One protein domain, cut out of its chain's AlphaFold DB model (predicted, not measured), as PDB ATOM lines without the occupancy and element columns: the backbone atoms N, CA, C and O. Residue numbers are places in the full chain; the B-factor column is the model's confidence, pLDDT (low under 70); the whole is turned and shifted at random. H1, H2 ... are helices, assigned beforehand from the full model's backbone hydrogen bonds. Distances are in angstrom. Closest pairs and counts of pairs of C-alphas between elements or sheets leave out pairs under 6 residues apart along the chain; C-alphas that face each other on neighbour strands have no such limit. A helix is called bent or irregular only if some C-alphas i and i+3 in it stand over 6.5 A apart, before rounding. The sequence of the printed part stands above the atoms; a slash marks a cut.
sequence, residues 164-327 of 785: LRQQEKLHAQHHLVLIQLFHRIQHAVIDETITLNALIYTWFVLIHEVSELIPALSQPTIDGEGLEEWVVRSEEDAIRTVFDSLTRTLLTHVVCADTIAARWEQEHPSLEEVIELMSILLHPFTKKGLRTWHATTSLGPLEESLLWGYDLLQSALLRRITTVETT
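What this domain is: This is residues 164 to 327 of the 785 residues of an uncharacterized protein of Phytomonas sp. isolate EM1 (UniProt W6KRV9). Helices crossing at varied angles pack round a middle helix, H2, with H1 and H3 toward one end and H6, backed by long H8, toward the other; H4 runs along one side. Residues 164 to 170 of H1 and 321 to 327 of H8 stick out. The printed part has 164 residues with eight named helices, H1 to H8 in order, and no named strand: all helix. It is compact, with a radius of gyration of the C-alphas of 17.8 A and spans of 54 by 45 by 30 A.

How they stand to each other: Start with H1, residues 164 to 185; its residues 178 to 185 touch H2, residues 196 to 208, in a helical hairpin, closest at C-alphas 178 and 206, 7.0 A. H3, residues 210 to 218, touches H1 at C-alphas 216 and 175, 5.3 A. Next comes the hub, H4, residues 235 to 255, touching five helices; it has a kink of 48 degrees near residue 247 and is only just irregular, C-alphas 249 and 252 being 7.0 A apart. H5, residues 259 to 267, touches H4 only at the corner, closest at C-alphas 259 and 253, 5.3 A. H6, residues 271 to 282, touches H2 at a steep tilt of 49 degrees, closest at C-alphas 276 and 204, 5.6 A. H7, residues 284 to 293, only just touches H4, with 3 pairs of C-alphas within 8 A, closest 289 and 243, 6.6 A. H8, residues 300 to 327, touches H6 at a shallow tilt of 24 degrees, opposite ways, closest at C-alphas 316 and 271, 5.3 A. Every O i to N i+4 pair is within hydrogen-bond range in H1, H2, H6, H7 and H8, against 4 of 5 in H3, 15 of 17 in H4 and 4 of 5 in H5.

Where its parts are: Find C-alpha 164 at (178.191, 94.707, 99.187), where H1 begins its 31.8 A; H4 spans 26.5 A, and H8 runs 41.0 A to C-alpha 327 at (191.774, 140.075, 88.938).

The domain as a whole: The C-alphas of Glu 225 and Thr 326 are farthest apart, 56.8 A. The printed part has no cut; its long link is H3 to H4. Look for pLDDT under 70 at residues 220 to 233, 256 to 257, 294 to 300 and 326 to 327.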
ATOM      1  N   LEU A 164     179.045  95.034 100.346       88.56
ATOM      2  CA  LEU A 164     178.191  94.707  99.187       88.56
ATOM      3  C   LEU A 164     176.715  95.102  99.378       88.56
ATOM      4  O   LEU A 164     176.134  95.731  98.506       88.56
ATOM      5  N   ARG A 165     176.134  94.847 100.560       89.19
ATOM      6  CA  ARG A 165     174.744  95.247 100.873       89.19
ATOM      7  C   ARG A 165     174.524  96.759 100.840       89.19
ATOM      8  O   ARG A 165     173.467  97.228 100.435       89.19
ATOM      9  N   GLN A 166     175.506  97.526 101.317       90.44
ATOM     10  CA  GLN A 166     175.428  98.984 101.287       90.44
ATOM     11  C   GLN A 166     175.552  99.484  99.846       90.44
ATOM     12  O   GLN A 166     174.835 100.405  99.470       90.44
ATOM     13  N   GLN A 167     176.409  98.853  99.044       89.31
ATOM     14  CA  GLN A 167     176.564  99.168  97.628       89.31
ATOM     15  C   GLN A 167     175.273  98.906  96.845       89.31
ATOM     16  O   GLN A 167     174.818  99.799  96.143       89.31
ATOM     17  N   GLU A 168     174.638  97.743  97.022       90.00
ATOM     18  CA  GLU A 168     173.338  97.417  96.410       90.00
ATOM     19  C   GLU A 168     172.258  98.439  96.795       90.00
ATOM     20  O   GLU A 168     171.526  98.929  95.937       90.00
ATOM     21  N   LYS A 169     172.203  98.829  98.077       90.81
ATOM     22  CA  LYS A 169     171.267  99.854  98.555       90.81
ATOM     23  C   LYS A 169     171.502 101.213  97.891       90.81
ATOM     24  O   LYS A 169     170.541 101.839  97.453       90.81
ATOM     25  N   LEU A 170     172.752 101.680  97.827       91.69
ATOM     26  CA  LEU A 170     173.076 102.953  97.177       91.69
ATOM     27  C   LEU A 170     172.818 102.901  95.668       91.69
ATOM     28  O   LEU A 170     172.376 103.892  95.104       91.69
ATOM     29  N   HIS A 171     173.036 101.753  95.029       91.44
ATOM     30  CA  HIS A 171     172.744 101.554  93.611       91.44
ATOM     31  C   HIS A 171     171.243 101.668  93.322       91.44
ATOM     32  O   HIS A 171     170.842 102.376  92.404       91.44
ATOM     33  N   ALA A 172     170.402 101.040  94.152       89.25
ATOM     34  CA  ALA A 172     168.949 101.156  94.045       89.25
ATOM     35  C   ALA A 172     168.464 102.599  94.279       89.25
ATOM     36  O   ALA A 172     167.588 103.085  93.566       89.25
ATOM     37  N   GLN A 173     169.061 103.306  95.245       91.12
ATOM     38  CA  GLN A 173     168.782 104.727  95.478       91.12
ATOM     39  C   GLN A 173     169.198 105.588  94.281       91.12
ATOM     40  O   GLN A 173     168.422 106.429  93.839       91.12
ATOM     41  N   HIS A 174     170.381 105.343  93.718       93.44
ATOM     42  CA  HIS A 174     170.882 106.062  92.550       93.44
ATOM     43  C   HIS A 174     169.952 105.884  91.347       93.44
ATOM     44  O   HIS A 174     169.536 106.867  90.739       93.44
ATOM     45  N   HIS A 175     169.534 104.648  91.065       91.88
ATOM     46  CA  HIS A 175     168.568 104.342  90.008       91.88
ATOM     47  C   HIS A 175     167.245 105.083  90.197       91.88
ATOM     48  O   HIS A 175     166.742 105.685  89.250       91.88
ATOM     49  N   LEU A 176     166.708 105.106  91.419       89.69
ATOM     50  CA  LEU A 176     165.475 105.832  91.719       89.69
ATOM     51  C   LEU A 176     165.611 107.337  91.442       89.69
ATOM     52  O   LEU A 176     164.731 107.923  90.811       89.69
ATOM     53  N   VAL A 177     166.707 107.959  91.885       92.56
ATOM     54  CA  VAL A 177     166.954 109.395  91.680       92.56
ATOM     55  C   VAL A 177     167.114 109.717  90.191       92.56
ATOM     56  O   VAL A 177     166.521 110.684  89.711       92.56
ATOM     57  N   LEU A 178     167.830 108.886  89.426       93.56
ATOM     58  CA  LEU A 178     167.977 109.060  87.976       93.56
ATOM     59  C   LEU A 178     166.631 108.977  87.239       93.56
ATOM     60  O   LEU A 178     166.361 109.806  86.367       93.56
ATOM     61  N   ILE A 179     165.757 108.034  87.612       90.50
ATOM     62  CA  ILE A 179     164.401 107.930  87.047       90.50
ATOM     63  C   ILE A 179     163.587 109.190  87.369       90.50
ATOM     64  O   ILE A 179     162.916 109.729  86.488       90.50
ATOM     65  N   GLN A 180     163.660 109.691  88.607       90.19
ATOM     66  CA  GLN A 180     162.953 110.912  89.011       90.19
ATOM     67  C   GLN A 180     163.430 112.141  88.230       90.19
ATOM     68  O   GLN A 180     162.604 112.934  87.769       90.19
ATOM     69  N   LEU A 181     164.745 112.284  88.035       93.19
ATOM     70  CA  LEU A 181     165.329 113.339  87.207       93.19
ATOM     71  C   LEU A 181     164.850 113.237  85.756       93.19
ATOM     72  O   LEU A 181     164.351 114.221  85.208       93.19
ATOM     73  N   PHE A 182     164.931 112.048  85.153       94.06
ATOM     74  CA  PHE A 182     164.487 111.821  83.779       94.06
ATOM     75  C   PHE A 182     162.998 112.141  83.593       94.06
ATOM     76  O   PHE A 182     162.626 112.891  82.688       94.06
ATOM     77  N   HIS A 183     162.142 111.657  84.496       88.56
ATOM     78  CA  HIS A 183     160.705 111.918  84.454       88.56
ATOM     79  C   HIS A 183     160.381 113.415  84.563       88.56
ATOM     80  O   HIS A 183     159.434 113.906  83.946       88.56
ATOM     81  N   ARG A 184     161.165 114.167  85.340       89.00
ATOM     82  CA  ARG A 184     160.962 115.608  85.487       89.00
ATOM     83  C   ARG A 184     161.251 116.377  84.202       89.00
ATOM     84  O   ARG A 184     160.615 117.403  83.972       89.00
ATOM     85  N   ILE A 185     162.177 115.890  83.376       92.94
ATOM     86  CA  ILE A 185     162.613 116.610  82.178       92.94
ATOM     87  C   ILE A 185     162.072 116.051  80.860       92.94
ATOM     88  O   ILE A 185     162.088 116.779  79.879       92.94
ATOM     89  N   GLN A 186     161.546 114.821  80.798       89.94
ATOM     90  CA  GLN A 186     161.107 114.184  79.535       89.94
ATOM     91  C   GLN A 186     160.023 114.960  78.753       89.94
ATOM     92  O   GLN A 186     159.860 114.794  77.535       89.94
ATOM     93  N   HIS A 187     159.274 115.811  79.455       86.38
ATOM     94  CA  HIS A 187     158.227 116.676  78.909       86.38
ATOM     95  C   HIS A 187     158.446 118.149  79.272       86.38
ATOM     96  O   HIS A 187     157.505 118.939  79.223       86.38
ATOM     97  N   ALA A 188     159.667 118.517  79.665       88.56
ATOM     98  CA  ALA A 188     159.966 119.886  80.034       88.56
ATOM     99  C   ALA A 188     159.931 120.818  78.815       88.56
ATOM    100  O   ALA A 188     160.406 120.485  77.728       88.56
ATOM    101  N   VAL A 189     159.380 122.006  79.040       86.94
ATOM    102  CA  VAL A 189     159.363 123.144  78.122       86.94
ATOM    103  C   VAL A 189     160.240 124.253  78.707       86.94
ATOM    104  O   VAL A 189     160.096 124.603  79.887       86.94
ATOM    105  N   ILE A 190     161.162 124.766  77.888       85.81
ATOM    106  CA  ILE A 190     162.139 125.802  78.256       85.81
ATOM    107  C   ILE A 190     161.399 127.085  78.667       85.81
ATOM    108  O   ILE A 190     160.443 127.483  78.010       85.81
ATOM    109  N   ASP A 191     161.834 127.704  79.766       84.12
ATOM    110  CA  ASP A 191     161.296 128.920  80.409       84.12
ATOM    111  C   ASP A 191     159.864 128.822  80.969       84.12
ATOM    112  O   ASP A 191     159.482 129.637  81.807       84.12
ATOM    113  N   GLU A 192     159.091 127.804  80.592       86.50
ATOM    114  CA  GLU A 192     157.776 127.536  81.186       86.50
ATOM    115  C   GLU A 192     157.880 126.630  82.417       86.50
ATOM    116  O   GLU A 192     157.283 126.897  83.459       86.50
ATOM    117  N   THR A 193     158.648 125.543  82.302       86.06
ATOM    118  CA  THR A 193     158.732 124.499  83.340       86.06
ATOM    119  C   THR A 193     160.120 124.378  83.959       86.06
ATOM    120  O   THR A 193     160.253 123.947  85.105       86.06
ATOM    121  N   ILE A 194     161.156 124.759  83.212       91.38
ATOM    122  CA  ILE A 194     162.560 124.666  83.608       91.38
ATOM    123  C   ILE A 194     163.363 125.745  82.877       91.38
ATOM    124  O   ILE A 194     163.060 126.088  81.735       91.38
ATOM    125  N   THR A 195     164.398 126.284  83.519       90.50
ATOM    126  CA  THR A 195     165.326 127.206  82.853       90.50
ATOM    127  C   THR A 195     166.234 126.446  81.887       90.50
ATOM    128  O   THR A 195     166.500 125.258  82.079       90.50
ATOM    129  N   LEU A 196     166.745 127.127  80.856       90.19
ATOM    130  CA  LEU A 196     167.646 126.508  79.879       90.19
ATOM    131  C   LEU A 196     168.894 125.901  80.541       90.19
ATOM    132  O   LEU A 196     169.225 124.754  80.258       90.19
ATOM    133  N   ASN A 197     169.541 126.635  81.451       90.88
ATOM    134  CA  ASN A 197     170.714 126.148  82.182       90.88
ATOM    135  C   ASN A 197     170.387 124.871  82.972       90.88
ATOM    136  O   ASN A 197     171.013 123.837  82.767       90.88
ATOM    137  N   ALA A 198     169.328 124.894  83.789       92.75
ATOM    138  CA  ALA A 198     168.943 123.723  84.574       92.75
ATOM    139  C   ALA A 198     168.589 122.519  83.684       92.75
ATOM    140  O   ALA A 198     168.886 121.382  84.049       92.75
ATOM    141  N   LEU A 199     167.991 122.746  82.510       94.25
ATOM    142  CA  LEU A 199     167.717 121.689  81.538       94.25
ATOM    143  C   LEU A 199     169.004 121.102  80.948       94.25
ATOM    144  O   LEU A 199     169.130 119.878  80.897       94.25
ATOM    145  N   ILE A 200     169.948 121.949  80.521       94.44
ATOM    146  CA  ILE A 200     171.250 121.523  79.984       94.44
ATOM    147  C   ILE A 200     172.015 120.737  81.046       94.44
ATOM    148  O   ILE A 200     172.424 119.611  80.774       94.44
ATOM    149  N   TYR A 201     172.118 121.263  82.265       95.75
ATOM    150  CA  TYR A 201     172.820 120.600  83.356       95.75
ATOM    151  C   TYR A 201     172.172 119.262  83.746       95.75
ATOM    152  O   TYR A 201     172.861 118.261  83.944       95.75
ATOM    153  N   THR A 202     170.835 119.190  83.787       96.50
ATOM    154  CA  THR A 202     170.147 117.926  84.094       96.50
ATOM    155  C   THR A 202     170.379 116.888  82.995       96.50
ATOM    156  O   THR A 202     170.675 115.732  83.296       96.50
ATOM    157  N   TRP A 203     170.304 117.282  81.719       96.94
ATOM    158  CA  TRP A 203     170.654 116.383  80.616       96.94
ATOM    159  C   TRP A 203     172.126 115.990  80.634       96.94
ATOM    160  O   TRP A 203     172.437 114.844  80.331       96.94
ATOM    161  N   PHE A 204     173.021 116.895  81.015       96.44
ATOM    162  CA  PHE A 204     174.435 116.600  81.186       96.44
ATOM    163  C   PHE A 204     174.629 115.478  82.213       96.44
ATOM    164  O   PHE A 204     175.214 114.452  81.869       96.44
ATOM    165  N   VAL A 205     174.042 115.594  83.409       95.62
ATOM    166  CA  VAL A 205     174.102 114.542  84.441       95.62
ATOM    167  C   VAL A 205     173.514 113.220  83.931       95.62
ATOM    168  O   VAL A 205     174.169 112.182  84.017       95.62
ATOM    169  N   LEU A 206     172.317 113.238  83.334       96.31
ATOM    170  CA  LEU A 206     171.663 112.016  82.841       96.31
ATOM    171  C   LEU A 206     172.418 111.339  81.693       96.31
ATOM    172  O   LEU A 206     172.381 110.118  81.571       96.31
ATOM    173  N   ILE A 207     173.085 112.112  80.834       95.19
ATOM    174  CA  ILE A 207     173.860 111.573  79.714       95.19
ATOM    175  C   ILE A 207     175.179 110.970  80.198       95.19
ATOM    176  O   ILE A 207     175.578 109.925  79.679       95.19
ATOM    177  N   HIS A 208     175.821 111.570  81.205       91.69
ATOM    178  CA  HIS A 208     176.996 110.983  81.861       91.69
ATOM    179  C   HIS A 208     176.659 109.691  82.614       91.69
ATOM    180  O   HIS A 208     177.456 108.758  82.596       91.69
ATOM    181  N   GLU A 209     175.454 109.593  83.175       94.19
ATOM    182  CA  GLU A 209     174.956 108.408  83.888       94.19
ATOM    183  C   GLU A 209     174.025 107.533  83.025       94.19
ATOM    184  O   GLU A 209     173.248 106.725  83.538       94.19
ATOM    185  N   VAL A 210     174.084 107.649  81.690       93.81
ATOM    186  CA  VAL A 210     173.144 106.935  80.805       93.81
ATOM    187  C   VAL A 210     173.278 105.412  80.912       93.81
ATOM    188  O   VAL A 210     172.298 104.692  80.737       93.81
ATOM    189  N   SER A 211     174.472 104.909  81.241       92.31
ATOM    190  CA  SER A 211     174.697 103.478  81.482       92.31
ATOM    191  C   SER A 211     173.964 102.954  82.712       92.31
ATOM    192  O   SER A 211     173.682 101.763  82.759       92.31
ATOM    193  N   GLU A 212     173.641 103.824  83.670       92.94
ATOM    194  CA  GLU A 212     172.866 103.490  84.868       92.94
ATOM    195  C   GLU A 212     171.371 103.774  84.677       92.94
ATOM    196  O   GLU A 212     170.527 102.995  85.117       92.94
ATOM    197  N   LEU A 213     171.027 104.841  83.946       93.31
ATOM    198  CA  LEU A 213     169.640 105.212  83.656       93.31
ATOM    199  C   LEU A 213     168.906 104.157  82.809       93.31
ATOM    200  O   LEU A 213     167.747 103.848  83.078       93.31
ATOM    201  N   ILE A 214     169.552 103.606  81.776       92.38
ATOM    202  CA  ILE A 214     168.907 102.654  80.856       92.38
ATOM    203  C   ILE A 214     168.503 101.341  81.560       92.38
ATOM    204  O   ILE A 214     167.344 100.928  81.424       92.38
ATOM    205  N   PRO A 215     169.376 100.692  82.358       89.62
ATOM    206  CA  PRO A 215     168.973  99.579  83.214       89.62
ATOM    207  C   PRO A 215     167.871  99.962  84.204       89.62
ATOM    208  O   PRO A 215     166.916  99.205  84.362       89.62
ATOM    209  N   ALA A 216     167.957 101.146  84.820       88.31
ATOM    210  CA  ALA A 216     166.958 101.609  85.780       88.31
ATOM    211  C   ALA A 216     165.549 101.719  85.159       88.31
ATOM    212  O   ALA A 216     164.567 101.346  85.794       88.31
ATOM    213  N   LEU A 217     165.444 102.167  83.902       87.62
ATOM    214  CA  LEU A 217     164.170 102.284  83.176       87.62
ATOM    215  C   LEU A 217     163.628 100.950  82.633       87.62
ATOM    216  O   LEU A 217     162.435 100.851  82.343       87.62
ATOM    217  N   SER A 218     164.487  99.944  82.453       83.69
ATOM    218  CA  SER A 218     164.127  98.651  81.846       83.69
ATOM    219  C   SER A 218     163.895  97.528  82.861       83.69
ATOM    220  O   SER A 218     163.303  96.502  82.520       83.69
ATOM    221  N   GLN A 219     164.332  97.698  84.111       73.38
ATOM    222  CA  GLN A 219     164.111  96.724  85.176       73.38
ATOM    223  C   GLN A 219     162.820  97.028  85.954       73.38
ATOM    224  O   GLN A 219     162.593  98.174  86.346       73.38
ATOM    225  N   PRO A 220     161.980  96.017  86.245       61.72
ATOM    226  CA  PRO A 220     160.863  96.197  87.160       61.72
ATOM    227  C   PRO A 220     161.410  96.488  88.560       61.72
ATOM    228  O   PRO A 220     162.084  95.650  89.157       61.72
ATOM    229  N   THR A 221     161.164  97.691  89.077       55.59
ATOM    230  CA  THR A 221     161.638  98.093  90.404       55.59
ATOM    231  C   THR A 221     160.852  97.313  91.463       55.59
ATOM    232  O   THR A 221     159.653  97.517  91.620       55.59
ATOM    233  N   ILE A 222     161.517  96.388  92.166       50.75
ATOM    234  CA  ILE A 222     160.865  95.362  93.007       50.75
ATOM    235  C   ILE A 222     160.214  95.933  94.287       50.75
ATOM    236  O   ILE A 222     159.312  95.302  94.825       50.75
ATOM    237  N   ASP A 223     160.576  97.140  94.736       44.38
ATOM    238  CA  ASP A 223     160.185  97.636  96.072       44.38
ATOM    239  C   ASP A 223     159.450  98.997  96.085       44.38
ATOM    240  O   ASP A 223     159.404  99.674  97.112       44.38
ATOM    241  N   GLY A 224     158.861  99.427  94.963       46.66
ATOM    242  CA  GLY A 224     158.134 100.701  94.876       46.66
ATOM    243  C   GLY A 224     156.668 100.538  94.482       46.66
ATOM    244  O   GLY A 224     156.357 100.573  93.292       46.66
ATOM    245  N   GLU A 225     155.756 100.433  95.457       43.50
ATOM    246  CA  GLU A 225     154.312 100.575  95.200       43.50
ATOM    247  C   GLU A 225     154.053 101.956  94.561       43.50
ATOM    248  O   GLU A 225     154.153 102.992  95.219       43.50
ATOM    249  N   GLY A 226     153.786 101.973  93.249       48.94
ATOM    250  CA  GLY A 226     153.565 103.185  92.446       48.94
ATOM    251  C   GLY A 226     154.524 103.388  91.264       48.94
ATOM    252  O   GLY A 226     154.300 104.304  90.473       48.94
ATOM    253  N   LEU A 227     155.556 102.543  91.108       50.78
ATOM    254  CA  LEU A 227     156.509 102.622  89.988       50.78
ATOM    255  C   LEU A 227     156.232 101.644  88.823       50.78
ATOM    256  O   LEU A 227     156.881 101.732  87.782       50.78
ATOM    257  N   GLU A 228     155.233 100.762  88.948       50.19
ATOM    258  CA  GLU A 228     154.895  99.752  87.926       50.19
ATOM    259  C   GLU A 228     154.410 100.346  86.586       50.19
ATOM    260  O   GLU A 228     154.485  99.673  85.559       50.19
ATOM    261  N   GLU A 229     153.951 101.602  86.559       50.47
ATOM    262  CA  GLU A 229     153.462 102.270  85.338       50.47
ATOM    263  C   GLU A 229     154.598 102.763  84.414       50.47
ATOM    264  O   GLU A 229     154.357 103.092  83.255       50.47
ATOM    265  N   TRP A 230     155.848 102.767  84.894       57.25
ATOM    266  CA  TRP A 230     156.966 103.482  84.253       57.25
ATOM    267  C   TRP A 230     158.073 102.571  83.725       57.25
ATOM    268  O   TRP A 230     159.035 103.049  83.124       57.25
ATOM    269  N   VAL A 231     157.942 101.261  83.945       60.22
ATOM    270  CA  VAL A 231     158.903 100.260  83.483       60.22
ATOM    271  C   VAL A 231     158.721 100.070  81.987       60.22
ATOM    272  O   VAL A 231     157.677  99.610  81.511       60.22
ATOM    273  N   VAL A 232     159.757 100.403  81.227       63.03
ATOM    274  CA  VAL A 232     159.763 100.149  79.796       63.03
ATOM    275  C   VAL A 232     160.055  98.663  79.566       63.03
ATOM    276  O   VAL A 232     160.935  98.082  80.194       63.03
ATOM    277  N   ARG A 233     159.293  98.016  78.676       66.31
ATOM    278  CA  ARG A 233     159.291  96.546  78.523       66.31
ATOM    279  C   ARG A 233     160.606  95.958  77.997       66.31
ATOM    280  O   ARG A 233     160.781  94.743  78.078       66.31
ATOM    281  N   SER A 234     161.499  96.779  77.443       83.50
ATOM    282  CA  SER A 234     162.804  96.355  76.933       83.50
ATOM    283  C   SER A 234     163.865  97.454  77.067       83.50
ATOM    284  O   SER A 234     163.549  98.643  77.134       83.50
ATOM    285  N   GLU A 235     165.141  97.054  77.072       86.94
ATOM    286  CA  GLU A 235     166.286  97.977  77.049       86.94
ATOM    287  C   GLU A 235     166.277  98.862  75.790       86.94
ATOM    288  O   GLU A 235     166.557 100.054  75.862       86.94
ATOM    289  N   GLU A 236     165.880  98.310  74.639       87.50
ATOM    290  CA  GLU A 236     165.782  99.053  73.376       87.50
ATOM    291  C   GLU A 236     164.730 100.168  73.444       87.50
ATOM    292  O   GLU A 236     164.991 101.303  73.032       87.50
ATOM    293  N   ASP A 237     163.567  99.877  74.026       87.25
ATOM    294  CA  ASP A 237     162.517 100.871  74.221       87.25
ATOM    295  C   ASP A 237     162.962 101.965  75.213       87.25
ATOM    296  O   ASP A 237     162.655 103.143  75.011       87.25
ATOM    297  N   ALA A 238     163.716 101.608  76.263       90.38
ATOM    298  CA  ALA A 238     164.273 102.572  77.215       90.38
ATOM    299  C   ALA A 238     165.266 103.521  76.524       90.38
ATOM    300  O   ALA A 238     165.152 104.742  76.657       90.38
ATOM    301  N   ILE A 239     166.180 102.977  75.711       92.12
ATOM    302  CA  ILE A 239     167.123 103.766  74.904       92.12
ATOM    303  C   ILE A 239     166.359 104.732  73.994       92.12
ATOM    304  O   ILE A 239     166.683 105.923  73.954       92.12
ATOM    305  N   ARG A 240     165.327 104.247  73.295       89.94
ATOM    306  CA  ARG A 240     164.503 105.079  72.413       89.94
ATOM    307  C   ARG A 240     163.768 106.177  73.179       89.94
ATOM    308  O   ARG A 240     163.762 107.319  72.740       89.94
ATOM    309  N   THR A 241     163.198 105.861  74.338       91.88
ATOM    310  CA  THR A 241     162.436 106.812  75.164       91.88
ATOM    311  C   THR A 241     163.319 107.949  75.665       91.88
ATOM    312  O   THR A 241     162.941 109.122  75.578       91.88
ATOM    313  N   VAL A 242     164.525 107.618  76.136       94.19
ATOM    314  CA  VAL A 242     165.515 108.612  76.562       94.19
ATOM    315  C   VAL A 242     165.940 109.483  75.382       94.19
ATOM    316  O   VAL A 242     165.956 110.709  75.500       94.19
ATOM    317  N   PHE A 243     166.227 108.875  74.229       93.19
ATOM    318  CA  PHE A 243     166.657 109.607  73.041       93.19
ATOM    319  C   PHE A 243     165.562 110.514  72.452       93.19
ATOM    320  O   PHE A 243     165.835 111.672  72.130       93.19
ATOM    321  N   ASP A 244     164.320 110.037  72.354       91.50
ATOM    322  CA  ASP A 244     163.176 110.819  71.870       91.50
ATOM    323  C   ASP A 244     162.907 112.017  72.795       91.50
ATOM    324  O   ASP A 244     162.595 113.117  72.333       91.50
ATOM    325  N   SER A 245     163.077 111.825  74.104       93.56
ATOM    326  CA  SER A 245     162.938 112.889  75.102       93.56
ATOM    327  C   SER A 245     164.049 113.929  74.971       93.56
ATOM    328  O   SER A 245     163.745 115.112  74.841       93.56
ATOM    329  N   LEU A 246     165.314 113.499  74.884       94.12
ATOM    330  CA  LEU A 246     166.461 114.381  74.638       94.12
ATOM    331  C   LEU A 246     166.272 115.202  73.356       94.12
ATOM    332  O   LEU A 246     166.519 116.410  73.330       94.12
ATOM    333  N   THR A 247     165.794 114.548  72.296       90.50
ATOM    334  CA  THR A 247     165.557 115.185  71.000       90.50
ATOM    335  C   THR A 247     164.482 116.257  71.099       90.50
ATOM    336  O   THR A 247     164.690 117.382  70.642       90.50
ATOM    337  N   ARG A 248     163.351 115.927  71.730       89.88
ATOM    338  CA  ARG A 248     162.211 116.835  71.886       89.88
ATOM    339  C   ARG A 248     162.554 118.051  72.739       89.88
ATOM    340  O   ARG A 248     162.193 119.155  72.358       89.88
ATOM    341  N   THR A 249     163.223 117.854  73.874       92.06
ATOM    342  CA  THR A 249     163.415 118.933  74.856       92.06
ATOM    343  C   THR A 249     164.668 119.765  74.627       92.06
ATOM    344  O   THR A 249     164.703 120.912  75.052       92.06
ATOM    345  N   LEU A 250     165.701 119.208  73.981       91.31
ATOM    346  CA  LEU A 250     166.980 119.897  73.797       91.31
ATOM    347  C   LEU A 250     167.436 119.910  72.335       91.31
ATOM    348  O   LEU A 250     167.566 120.988  71.761       91.31
ATOM    349  N   LEU A 251     167.651 118.751  71.695       88.50
ATOM    350  CA  LEU A 251     168.344 118.723  70.390       88.50
ATOM    351  C   LEU A 251     167.587 119.467  69.287       88.50
ATOM    352  O   LEU A 251     168.225 120.109  68.462       88.50
ATOM    353  N   THR A 252     166.253 119.441  69.283       86.44
ATOM    354  CA  THR A 252     165.449 120.187  68.295       86.44
ATOM    355  C   THR A 252     165.715 121.697  68.382       86.44
ATOM    356  O   THR A 252     165.810 122.369  67.357       86.44
ATOM    357  N   HIS A 253     165.909 122.228  69.592       84.94
ATOM    358  CA  HIS A 253     166.188 123.648  69.827       84.94
ATOM    359  C   HIS A 253     167.631 124.054  69.511       84.94
ATOM    360  O   HIS A 253     167.882 125.226  69.232       84.94
ATOM    361  N   VAL A 254     168.563 123.097  69.556       83.50
ATOM    362  CA  VAL A 254     169.983 123.305  69.231       83.50
ATOM    363  C   VAL A 254     170.248 123.148  67.733       83.50
ATOM    364  O   VAL A 254     170.990 123.936  67.165       83.50
ATOM    365  N   VAL A 255     169.674 122.113  67.110       77.00
ATOM    366  CA  VAL A 255     170.054 121.637  65.768       77.00
ATOM    367  C   VAL A 255     169.060 122.066  64.686       77.00
ATOM    368  O   VAL A 255     169.425 122.132  63.517       77.00
ATOM    369  N   CYS A 256     167.788 122.306  65.028       69.81
ATOM    370  CA  CYS A 256     166.737 122.527  64.023       69.81
ATOM    371  C   CYS A 256     166.068 123.904  64.085       69.81
ATOM    372  O   CYS A 256     165.502 124.333  63.083       69.81
ATOM    373  N   ALA A 257     166.065 124.563  65.244       65.00
ATOM    374  CA  ALA A 257     165.300 125.792  65.464       65.00
ATOM    375  C   ALA A 257     166.155 127.001  65.884       65.00
ATOM    376  O   ALA A 257     165.574 128.040  66.198       65.00
ATOM    377  N   ASP A 258     167.486 126.850  65.956       73.00
ATOM    378  CA  ASP A 258     168.484 127.865  66.355       73.00
ATOM    379  C   ASP A 258     168.107 128.700  67.592       73.00
ATOM    380  O   ASP A 258     168.592 129.809  67.813       73.00
ATOM    381  N   THR A 259     167.225 128.167  68.441       80.75
ATOM    382  CA  THR A 259     166.575 128.932  69.511       80.75
ATOM    383  C   THR A 259     167.569 129.223  70.626       80.75
ATOM    384  O   THR A 259     167.594 130.315  71.188       80.75
ATOM    385  N   ILE A 260     168.425 128.242  70.918       84.06
ATOM    386  CA  ILE A 260     169.501 128.380  71.902       84.06
ATOM    387  C   ILE A 260     170.593 129.309  71.366       84.06
ATOM    388  O   ILE A 260     171.078 130.154  72.116       84.06
ATOM    389  N   ALA A 261     170.917 129.221  70.072       82.38
ATOM    390  CA  ALA A 261     171.899 130.100  69.447       82.38
ATOM    391  C   ALA A 261     171.481 131.574  69.534       82.38
ATOM    392  O   ALA A 261     172.231 132.391  70.067       82.38
ATOM    393  N   ALA A 262     170.243 131.888  69.143       84.12
ATOM    394  CA  ALA A 262     169.699 133.243  69.222       84.12
ATOM    395  C   ALA A 262     169.687 133.811  70.656       84.12
ATOM    396  O   ALA A 262     169.902 135.006  70.858       84.12
ATOM    397  N   ARG A 263     169.450 132.964  71.666       84.25
ATOM    398  CA  ARG A 263     169.466 133.376  73.079       84.25
ATOM    399  C   ARG A 263     170.882 133.644  73.585       84.25
ATOM    400  O   ARG A 263     171.130 134.658  74.233       84.25
ATOM    401  N   TRP A 264     171.821 132.758  73.280       87.75
ATOM    402  CA  TRP A 264     173.209 132.863  73.734       87.75
ATOM    403  C   TRP A 264     174.006 133.979  73.053       87.75
ATOM    404  O   TRP A 264     174.971 134.478  73.637       87.75
ATOM    405  N   GLU A 265     173.573 134.443  71.881       82.88
ATOM    406  CA  GLU A 265     174.057 135.697  71.293       82.88
ATOM    407  C   GLU A 265     173.712 136.928  72.150       82.88
ATOM    408  O   GLU A 265     174.501 137.870  72.193       82.88
ATOM    409  N   GLN A 266     172.576 136.916  72.860       82.06
ATOM    410  CA  GLN A 266     172.106 138.042  73.678       82.06
ATOM    411  C   GLN A 266     172.605 137.973  75.126       82.06
ATOM    412  O   GLN A 266     173.052 138.978  75.675       82.06
ATOM    413  N   GLU A 267     172.504 136.798  75.752       82.31
ATOM    414  CA  GLU A 267     172.746 136.627  77.192       82.31
ATOM    415  C   GLU A 267     174.187 136.214  77.520       82.31
ATOM    416  O   GLU A 267     174.605 136.377  78.660       82.31
ATOM    417  N   HIS A 268     174.951 135.747  76.522       82.00
ATOM    418  CA  HIS A 268     176.292 135.169  76.657       82.00
ATOM    419  C   HIS A 268     176.381 134.030  77.694       82.00
ATOM    420  O   HIS A 268     176.432 134.289  78.894       82.00
ATOM    421  N   PRO A 269     176.518 132.765  77.265       88.44
ATOM    422  CA  PRO A 269     176.516 131.646  78.198       88.44
ATOM    423  C   PRO A 269     177.768 131.602  79.070       88.44
ATOM    424  O   PRO A 269     178.845 132.093  78.688       88.44
ATOM    425  N   SER A 270     177.618 130.951  80.224       89.88
ATOM    426  CA  SER A 270     178.740 130.577  81.078       89.88
ATOM    427  C   SER A 270     179.626 129.538  80.379       89.88
ATOM    428  O   SER A 270     179.227 128.882  79.416       89.88
ATOM    429  N   LEU A 271     180.867 129.390  80.849       90.00
ATOM    430  CA  LEU A 271     181.780 128.393  80.288       90.00
ATOM    431  C   LEU A 271     181.254 126.966  80.526       90.00
ATOM    432  O   LEU A 271     181.336 126.122  79.637       90.00
ATOM    433  N   GLU A 272     180.697 126.720  81.707       92.50
ATOM    434  CA  GLU A 272     180.105 125.453  82.130       92.50
ATOM    435  C   GLU A 272     178.924 125.064  81.234       92.50
ATOM    436  O   GLU A 272     178.929 123.963  80.690       92.50
ATOM    437  N   GLU A 273     177.994 125.988  80.965       92.25
ATOM    438  CA  GLU A 273     176.827 125.745  80.098       92.25
ATOM    439  C   GLU A 273     177.237 125.289  78.688       92.25
ATOM    440  O   GLU A 273     176.647 124.369  78.112       92.25
ATOM    441  N   VAL A 274     178.282 125.908  78.124       92.69
ATOM    442  CA  VAL A 274     178.800 125.530  76.802       92.69
ATOM    443  C   VAL A 274     179.475 124.159  76.853       92.69
ATOM    444  O   VAL A 274     179.260 123.337  75.963       92.69
ATOM    445  N   ILE A 275     180.270 123.879  77.893       94.50
ATOM    446  CA  ILE A 275     180.919 122.571  78.082       94.50
ATOM    447  C   ILE A 275     179.873 121.460  78.198       94.50
ATOM    448  O   ILE A 275     180.010 120.417  77.555       94.50
ATOM    449  N   GLU A 276     178.825 121.682  78.984       95.62
ATOM    450  CA  GLU A 276     177.740 120.732  79.218       95.62
ATOM    451  C   GLU A 276     176.979 120.428  77.931       95.62
ATOM    452  O   GLU A 276     176.825 119.257  77.566       95.62
ATOM    453  N   LEU A 277     176.589 121.465  77.179       93.56
ATOM    454  CA  LEU A 277     175.928 121.281  75.891       93.56
ATOM    455  C   LEU A 277     176.819 120.506  74.913       93.56
ATOM    456  O   LEU A 277     176.371 119.536  74.296       93.56
ATOM    457  N   MET A 278     178.094 120.885  74.796       92.12
ATOM    458  CA  MET A 278     179.031 120.195  73.909       92.12
ATOM    459  C   MET A 278     179.249 118.741  74.329       92.12
ATOM    460  O   MET A 278     179.341 117.863  73.467       92.12
ATOM    461  N   SER A 279     179.267 118.457  75.632       94.19
ATOM    462  CA  SER A 279     179.324 117.095  76.162       94.19
ATOM    463  C   SER A 279     178.150 116.251  75.673       94.19
ATOM    464  O   SER A 279     178.361 115.154  75.149       94.19
ATOM    465  N   ILE A 280     176.928 116.791  75.760       94.56
ATOM    466  CA  ILE A 280     175.696 116.122  75.328       94.56
ATOM    467  C   ILE A 280     175.719 115.862  73.818       94.56
ATOM    468  O   ILE A 280     175.479 114.733  73.382       94.56
ATOM    469  N   LEU A 281     176.049 116.876  73.010       91.25
ATOM    470  CA  LEU A 281     176.089 116.763  71.545       91.25
ATOM    471  C   LEU A 281     177.153 115.766  71.069       91.25
ATOM    472  O   LEU A 281     176.950 115.019  70.108       91.25
ATOM    473  N   LEU A 282     178.299 115.724  71.751       91.00
ATOM    474  CA  LEU A 282     179.413 114.854  71.390       91.00
ATOM    475  C   LEU A 282     179.316 113.451  71.991       91.00
ATOM    476  O   LEU A 282     180.153 112.601  71.648       91.00
ATOM    477  N   HIS A 283     178.341 113.192  72.865       92.19
ATOM    478  CA  HIS A 283     178.192 111.914  73.548       92.19
ATOM    479  C   HIS A 283     177.903 110.768  72.556       92.19
ATOM    480  O   HIS A 283     177.143 110.957  71.598       92.19
ATOM    481  N   PRO A 284     178.472 109.555  72.742       90.81
ATOM    482  CA  PRO A 284     178.264 108.453  71.803       90.81
ATOM    483  C   PRO A 284     176.796 108.021  71.729       90.81
ATOM    484  O   PRO A 284     176.341 107.638  70.653       90.81
ATOM    485  N   PHE A 285     176.055 108.138  72.840       92.44
ATOM    486  CA  PHE A 285     174.608 107.901  72.888       92.44
ATOM    487  C   PHE A 285     173.865 108.801  71.892       92.44
ATOM    488  O   PHE A 285     173.185 108.301  70.999       92.44
ATOM    489  N   THR A 286     174.084 110.115  71.976       90.81
ATOM    490  CA  THR A 286     173.456 111.122  71.111       90.81
ATOM    491  C   THR A 286     173.806 110.888  69.643       90.81
ATOM    492  O   THR A 286     172.922 110.813  68.790       90.81
ATOM    493  N   LYS A 287     175.093 110.674  69.337       86.25
ATOM    494  CA  LYS A 287     175.553 110.420  67.960       86.25
ATOM    495  C   LYS A 287     174.965 109.146  67.366       86.25
ATOM    496  O   LYS A 287     174.565 109.137  66.202       86.25
ATOM    497  N   LYS A 288     174.945 108.056  68.137       87.19
ATOM    498  CA  LYS A 288     174.391 106.779  67.681       87.19
ATOM    499  C   LYS A 288     172.883 106.893  67.477       87.19
ATOM    500  O   LYS A 288     172.394 106.404  66.462       87.19
ATOM    501  N   GLY A 289     172.172 107.575  68.373       86.88
ATOM    502  CA  GLY A 289     170.734 107.789  68.243       86.88
ATOM    503  C   GLY A 289     170.365 108.606  67.005       86.88
ATOM    504  O   GLY A 289     169.545 108.159  66.206       86.88
ATOM    505  N   LEU A 290     171.064 109.722  66.756       84.31
ATOM    506  CA  LEU A 290     170.856 110.541  65.554       84.31
ATOM    507  C   LEU A 290     171.075 109.731  64.266       84.31
ATOM    508  O   LEU A 290     170.255 109.789  63.352       84.31
ATOM    509  N   ARG A 291     172.132 108.908  64.213       81.75
ATOM    510  CA  ARG A 291     172.406 108.026  63.063       81.75
ATOM    511  C   ARG A 291     171.357 106.931  62.869       81.75
ATOM    512  O   ARG A 291     171.112 106.533  61.736       81.75
ATOM    513  N   THR A 292     170.785 106.418  63.957       82.62
ATOM    514  CA  THR A 292     169.886 105.254  63.919       82.62
ATOM    515  C   THR A 292     168.451 105.656  63.586       82.62
ATOM    516  O   THR A 292     167.816 105.002  62.763       82.62
ATOM    517  N   TRP A 293     167.944 106.739  64.183       77.69
ATOM    518  CA  TRP A 293     166.522 107.106  64.105       77.69
ATOM    519  C   TRP A 293     166.230 108.355  63.266       77.69
ATOM    520  O   TRP A 293     165.085 108.559  62.875       77.69
ATOM    521  N   HIS A 294     167.249 109.145  62.911       68.25
ATOM    522  CA  HIS A 294     167.112 110.347  62.078       68.25
ATOM    523  C   HIS A 294     167.955 110.295  60.792       68.25
ATOM    524  O   HIS A 294     168.389 111.323  60.286       68.25
ATOM    525  N   ALA A 295     168.137 109.105  60.207       53.44
ATOM    526  CA  ALA A 295     168.904 108.900  58.968       53.44
ATOM    527  C   ALA A 295     168.381 109.682  57.737       53.44
ATOM    528  O   ALA A 295     169.094 109.812  56.744       53.44
ATOM    529  N   THR A 296     167.144 110.193  57.779       50.78
ATOM    530  CA  THR A 296     166.541 111.025  56.722       50.78
ATOM    531  C   THR A 296     166.842 112.519  56.850       50.78
ATOM    532  O   THR A 296     166.643 113.252  55.883       50.78
ATOM    533  N   THR A 297     167.324 112.981  58.006       53.28
ATOM    534  CA  THR A 297     167.787 114.359  58.201       53.28
ATOM    535  C   THR A 297     169.289 114.367  57.927       53.28
ATOM    536  O   THR A 297     170.018 113.554  58.492       53.28
ATOM    537  N   SER A 298     169.773 115.221  57.019       53.56
ATOM    538  CA  SER A 298     171.214 115.322  56.766       53.56
ATOM    539  C   SER A 298     171.949 115.594  58.086       53.56
ATOM    540  O   SER A 298     171.441 116.311  58.937       53.56
ATOM    541  N   LEU A 299     173.142 115.022  58.278       57.62
ATOM    542  CA  LEU A 299     173.992 115.310  59.448       57.62
ATOM    543  C   LEU A 299     174.570 116.740  59.428       57.62
ATOM    544  O   LEU A 299     175.154 117.164  60.421       57.62
ATOM    545  N   GLY A 300     174.391 117.475  58.325       62.91
ATOM    546  CA  GLY A 300     174.908 118.834  58.125       62.91
ATOM    547  C   GLY A 300     174.579 119.817  59.259       62.91
ATOM    548  O   GLY A 300     175.509 120.427  59.775       62.91
ATOM    549  N   PRO A 301     173.324 119.904  59.746       72.75
ATOM    550  CA  PRO A 301     172.965 120.793  60.848       72.75
ATOM    551  C   PRO A 301     173.707 120.468  62.152       72.75
ATOM    552  O   PRO A 301     174.030 121.368  62.912       72.75
ATOM    553  N   LEU A 302     174.042 119.195  62.413       76.50
ATOM    554  CA  LEU A 302     174.812 118.828  63.606       76.50
ATOM    555  C   LEU A 302     176.269 119.293  63.500       76.50
ATOM    556  O   LEU A 302     176.831 119.750  64.490       76.50
ATOM    557  N   GLU A 303     176.895 119.153  62.330       77.81
ATOM    558  CA  GLU A 303     178.269 119.625  62.110       77.81
ATOM    559  C   GLU A 303     178.358 121.151  62.240       77.81
ATOM    560  O   GLU A 303     179.272 121.651  62.895       77.81
ATOM    561  N   GLU A 304     177.369 121.874  61.709       81.50
ATOM    562  CA  GLU A 304     177.236 123.325  61.869       81.50
ATOM    563  C   GLU A 304     177.040 123.721  63.342       81.50
ATOM    564  O   GLU A 304     177.787 124.563  63.847       81.50
ATOM    565  N   SER A 305     176.135 123.059  64.078       83.25
ATOM    566  CA  SER A 305     175.952 123.303  65.519       83.25
ATOM    567  C   SER A 305     177.211 122.990  66.337       83.25
ATOM    568  O   SER A 305     177.492 123.678  67.316       83.25
ATOM    569  N   LEU A 306     177.982 121.961  65.967       84.38
ATOM    570  CA  LEU A 306     179.231 121.616  66.653       84.38
ATOM    571  C   LEU A 306     180.328 122.655  66.409       84.38
ATOM    572  O   LEU A 306     181.091 122.946  67.331       84.38
ATOM    573  N   LEU A 307     180.413 123.207  65.197       83.88
ATOM    574  CA  LEU A 307     181.364 124.271  64.880       83.88
ATOM    575  C   LEU A 307     180.989 125.569  65.606       83.88
ATOM    576  O   LEU A 307     181.834 126.153  66.279       83.88
ATOM    577  N   TRP A 308     179.707 125.945  65.577       87.38
ATOM    578  CA  TRP A 308     179.182 127.076  66.346       87.38
ATOM    579  C   TRP A 308     179.447 126.921  67.850       87.38
ATOM    580  O   TRP A 308     179.964 127.833  68.497       87.38
ATOM    581  N   GLY A 309     179.158 125.744  68.412       85.62
ATOM    582  CA  GLY A 309     179.416 125.456  69.820       85.62
ATOM    583  C   GLY A 309     180.905 125.497  70.172       85.62
ATOM    584  O   GLY A 309     181.267 125.939  71.263       85.62
ATOM    585  N   TYR A 310     181.791 125.108  69.247       85.19
ATOM    586  CA  TYR A 310     183.237 125.243  69.424       85.19
ATOM    587  C   TYR A 310     183.698 126.707  69.421       85.19
ATOM    588  O   TYR A 310     184.476 127.097  70.292       85.19
ATOM    589  N   ASP A 311     183.200 127.537  68.506       85.81
ATOM    590  CA  ASP A 311     183.527 128.969  68.465       85.81
ATOM    591  C   ASP A 311     183.045 129.692  69.730       85.81
ATOM    592  O   ASP A 311     183.749 130.533  70.308       85.81
ATOM    593  N   LEU A 312     181.863 129.311  70.215       86.88
ATOM    594  CA  LEU A 312     181.313 129.812  71.464       86.88
ATOM    595  C   LEU A 312     182.153 129.375  72.666       86.88
ATOM    596  O   LEU A 312     182.434 130.188  73.548       86.88
ATOM    597  N   LEU A 313     182.613 128.123  72.672       87.88
ATOM    598  CA  LEU A 313     183.503 127.593  73.696       87.88
ATOM    599  C   LEU A 313     184.830 128.357  73.728       87.88
ATOM    600  O   LEU A 313     185.270 128.774  74.797       87.88
ATOM    601  N   GLN A 314     185.447 128.598  72.570       85.31
ATOM    602  CA  GLN A 314     186.684 129.379  72.472       85.31
ATOM    603  C   GLN A 314     186.491 130.819  72.954       85.31
ATOM    604  O   GLN A 314     187.346 131.360  73.660       85.31
ATOM    605  N   SER A 315     185.345 131.423  72.635       85.69
ATOM    606  CA  SER A 315     184.980 132.761  73.104       85.69
ATOM    607  C   SER A 315     184.774 132.797  74.624       85.69
ATOM    608  O   SER A 315     185.304 133.682  75.299       85.69
ATOM    609  N   ALA A 316     184.054 131.825  75.194       85.81
ATOM    610  CA  ALA A 316     183.834 131.715  76.636       85.81
ATOM    611  C   ALA A 316     185.146 131.469  77.402       85.81
ATOM    612  O   ALA A 316     185.390 132.113  78.424       85.81
ATOM    613  N   LEU A 317     186.022 130.612  76.869       84.19
ATOM    614  CA  LEU A 317     187.358 130.359  77.413       84.19
ATOM    615  C   LEU A 317     188.211 131.628  77.428       84.19
ATOM    616  O   LEU A 317     188.816 131.944  78.453       84.19
ATOM    617  N   LEU A 318     188.238 132.375  76.320       83.50
ATOM    618  CA  LEU A 318     189.009 133.613  76.231       83.50
ATOM    619  C   LEU A 318     188.531 134.646  77.255       83.50
ATOM    620  O   LEU A 318     189.352 135.220  77.967       83.50
ATOM    621  N   ARG A 319     187.208 134.823  77.394       83.44
ATOM    622  CA  ARG A 319     186.629 135.699  78.422       83.44
ATOM    623  C   ARG A 319     187.078 135.282  79.822       83.44
ATOM    624  O   ARG A 319     187.586 136.120  80.562       83.44
ATOM    625  N   ARG A 320     186.981 133.992  80.158       82.50
ATOM    626  CA  ARG A 320     187.397 133.472  81.471       82.50
ATOM    627  C   ARG A 320     188.874 133.744  81.759       82.50
ATOM    628  O   ARG A 320     189.182 134.217  82.848       82.50
ATOM    629  N   ILE A 321     189.763 133.501  80.791       77.50
ATOM    630  CA  ILE A 321     191.201 133.794  80.918       77.50
ATOM    631  C   ILE A 321     191.414 135.279  81.225       77.50
ATOM    632  O   ILE A 321     192.065 135.603  82.215       77.50
ATOM    633  N   THR A 322     190.803 136.172  80.437       79.19
ATOM    634  CA  THR A 322     190.972 137.619  80.632       79.19
ATOM    635  C   THR A 322     190.489 138.087  82.005       79.19
ATOM    636  O   THR A 322     191.172 138.877  82.644       79.19
ATOM    637  N   THR A 323     189.371 137.556  82.516       78.19
ATOM    638  CA  THR A 323     188.867 137.903  83.858       78.19
ATOM    639  C   THR A 323     189.819 137.458  84.974       78.19
ATOM    640  O   THR A 323     189.970 138.148  85.985       78.19
ATOM    641  N   VAL A 324     190.472 136.304  84.819       71.94
ATOM    642  CA  VAL A 324     191.438 135.818  85.814       71.94
ATOM    643  C   VAL A 324     192.735 136.633  85.777       71.94
ATOM    644  O   VAL A 324     193.313 136.918  86.824       71.94
ATOM    645  N   GLU A 325     193.188 137.046  84.594       70.62
ATOM    646  CA  GLU A 325     194.378 137.895  84.459       70.62
ATOM    647  C   GLU A 325     194.158 139.282  85.085       70.62
ATOM    648  O   GLU A 325     194.986 139.720  85.884       70.62
ATOM    649  N   THR A 326     193.012 139.927  84.835       66.12
ATOM    650  CA  THR A 326     192.711 141.260  85.391       66.12
ATOM    651  C   THR A 326     192.555 141.248  86.912       66.12
ATOM    652  O   THR A 326     193.077 142.124  87.596       66.12
ATOM    653  N   THR A 327     191.910 140.220  87.474       61.88
ATOM    654  CA  THR A 327     191.774 140.075  88.938       61.88
ATOM    655  C   THR A 327     193.115 139.788  89.625       61.88
ATOM    656  O   THR A 327     193.335 140.191  90.769       61.88
TER     657      THR A 327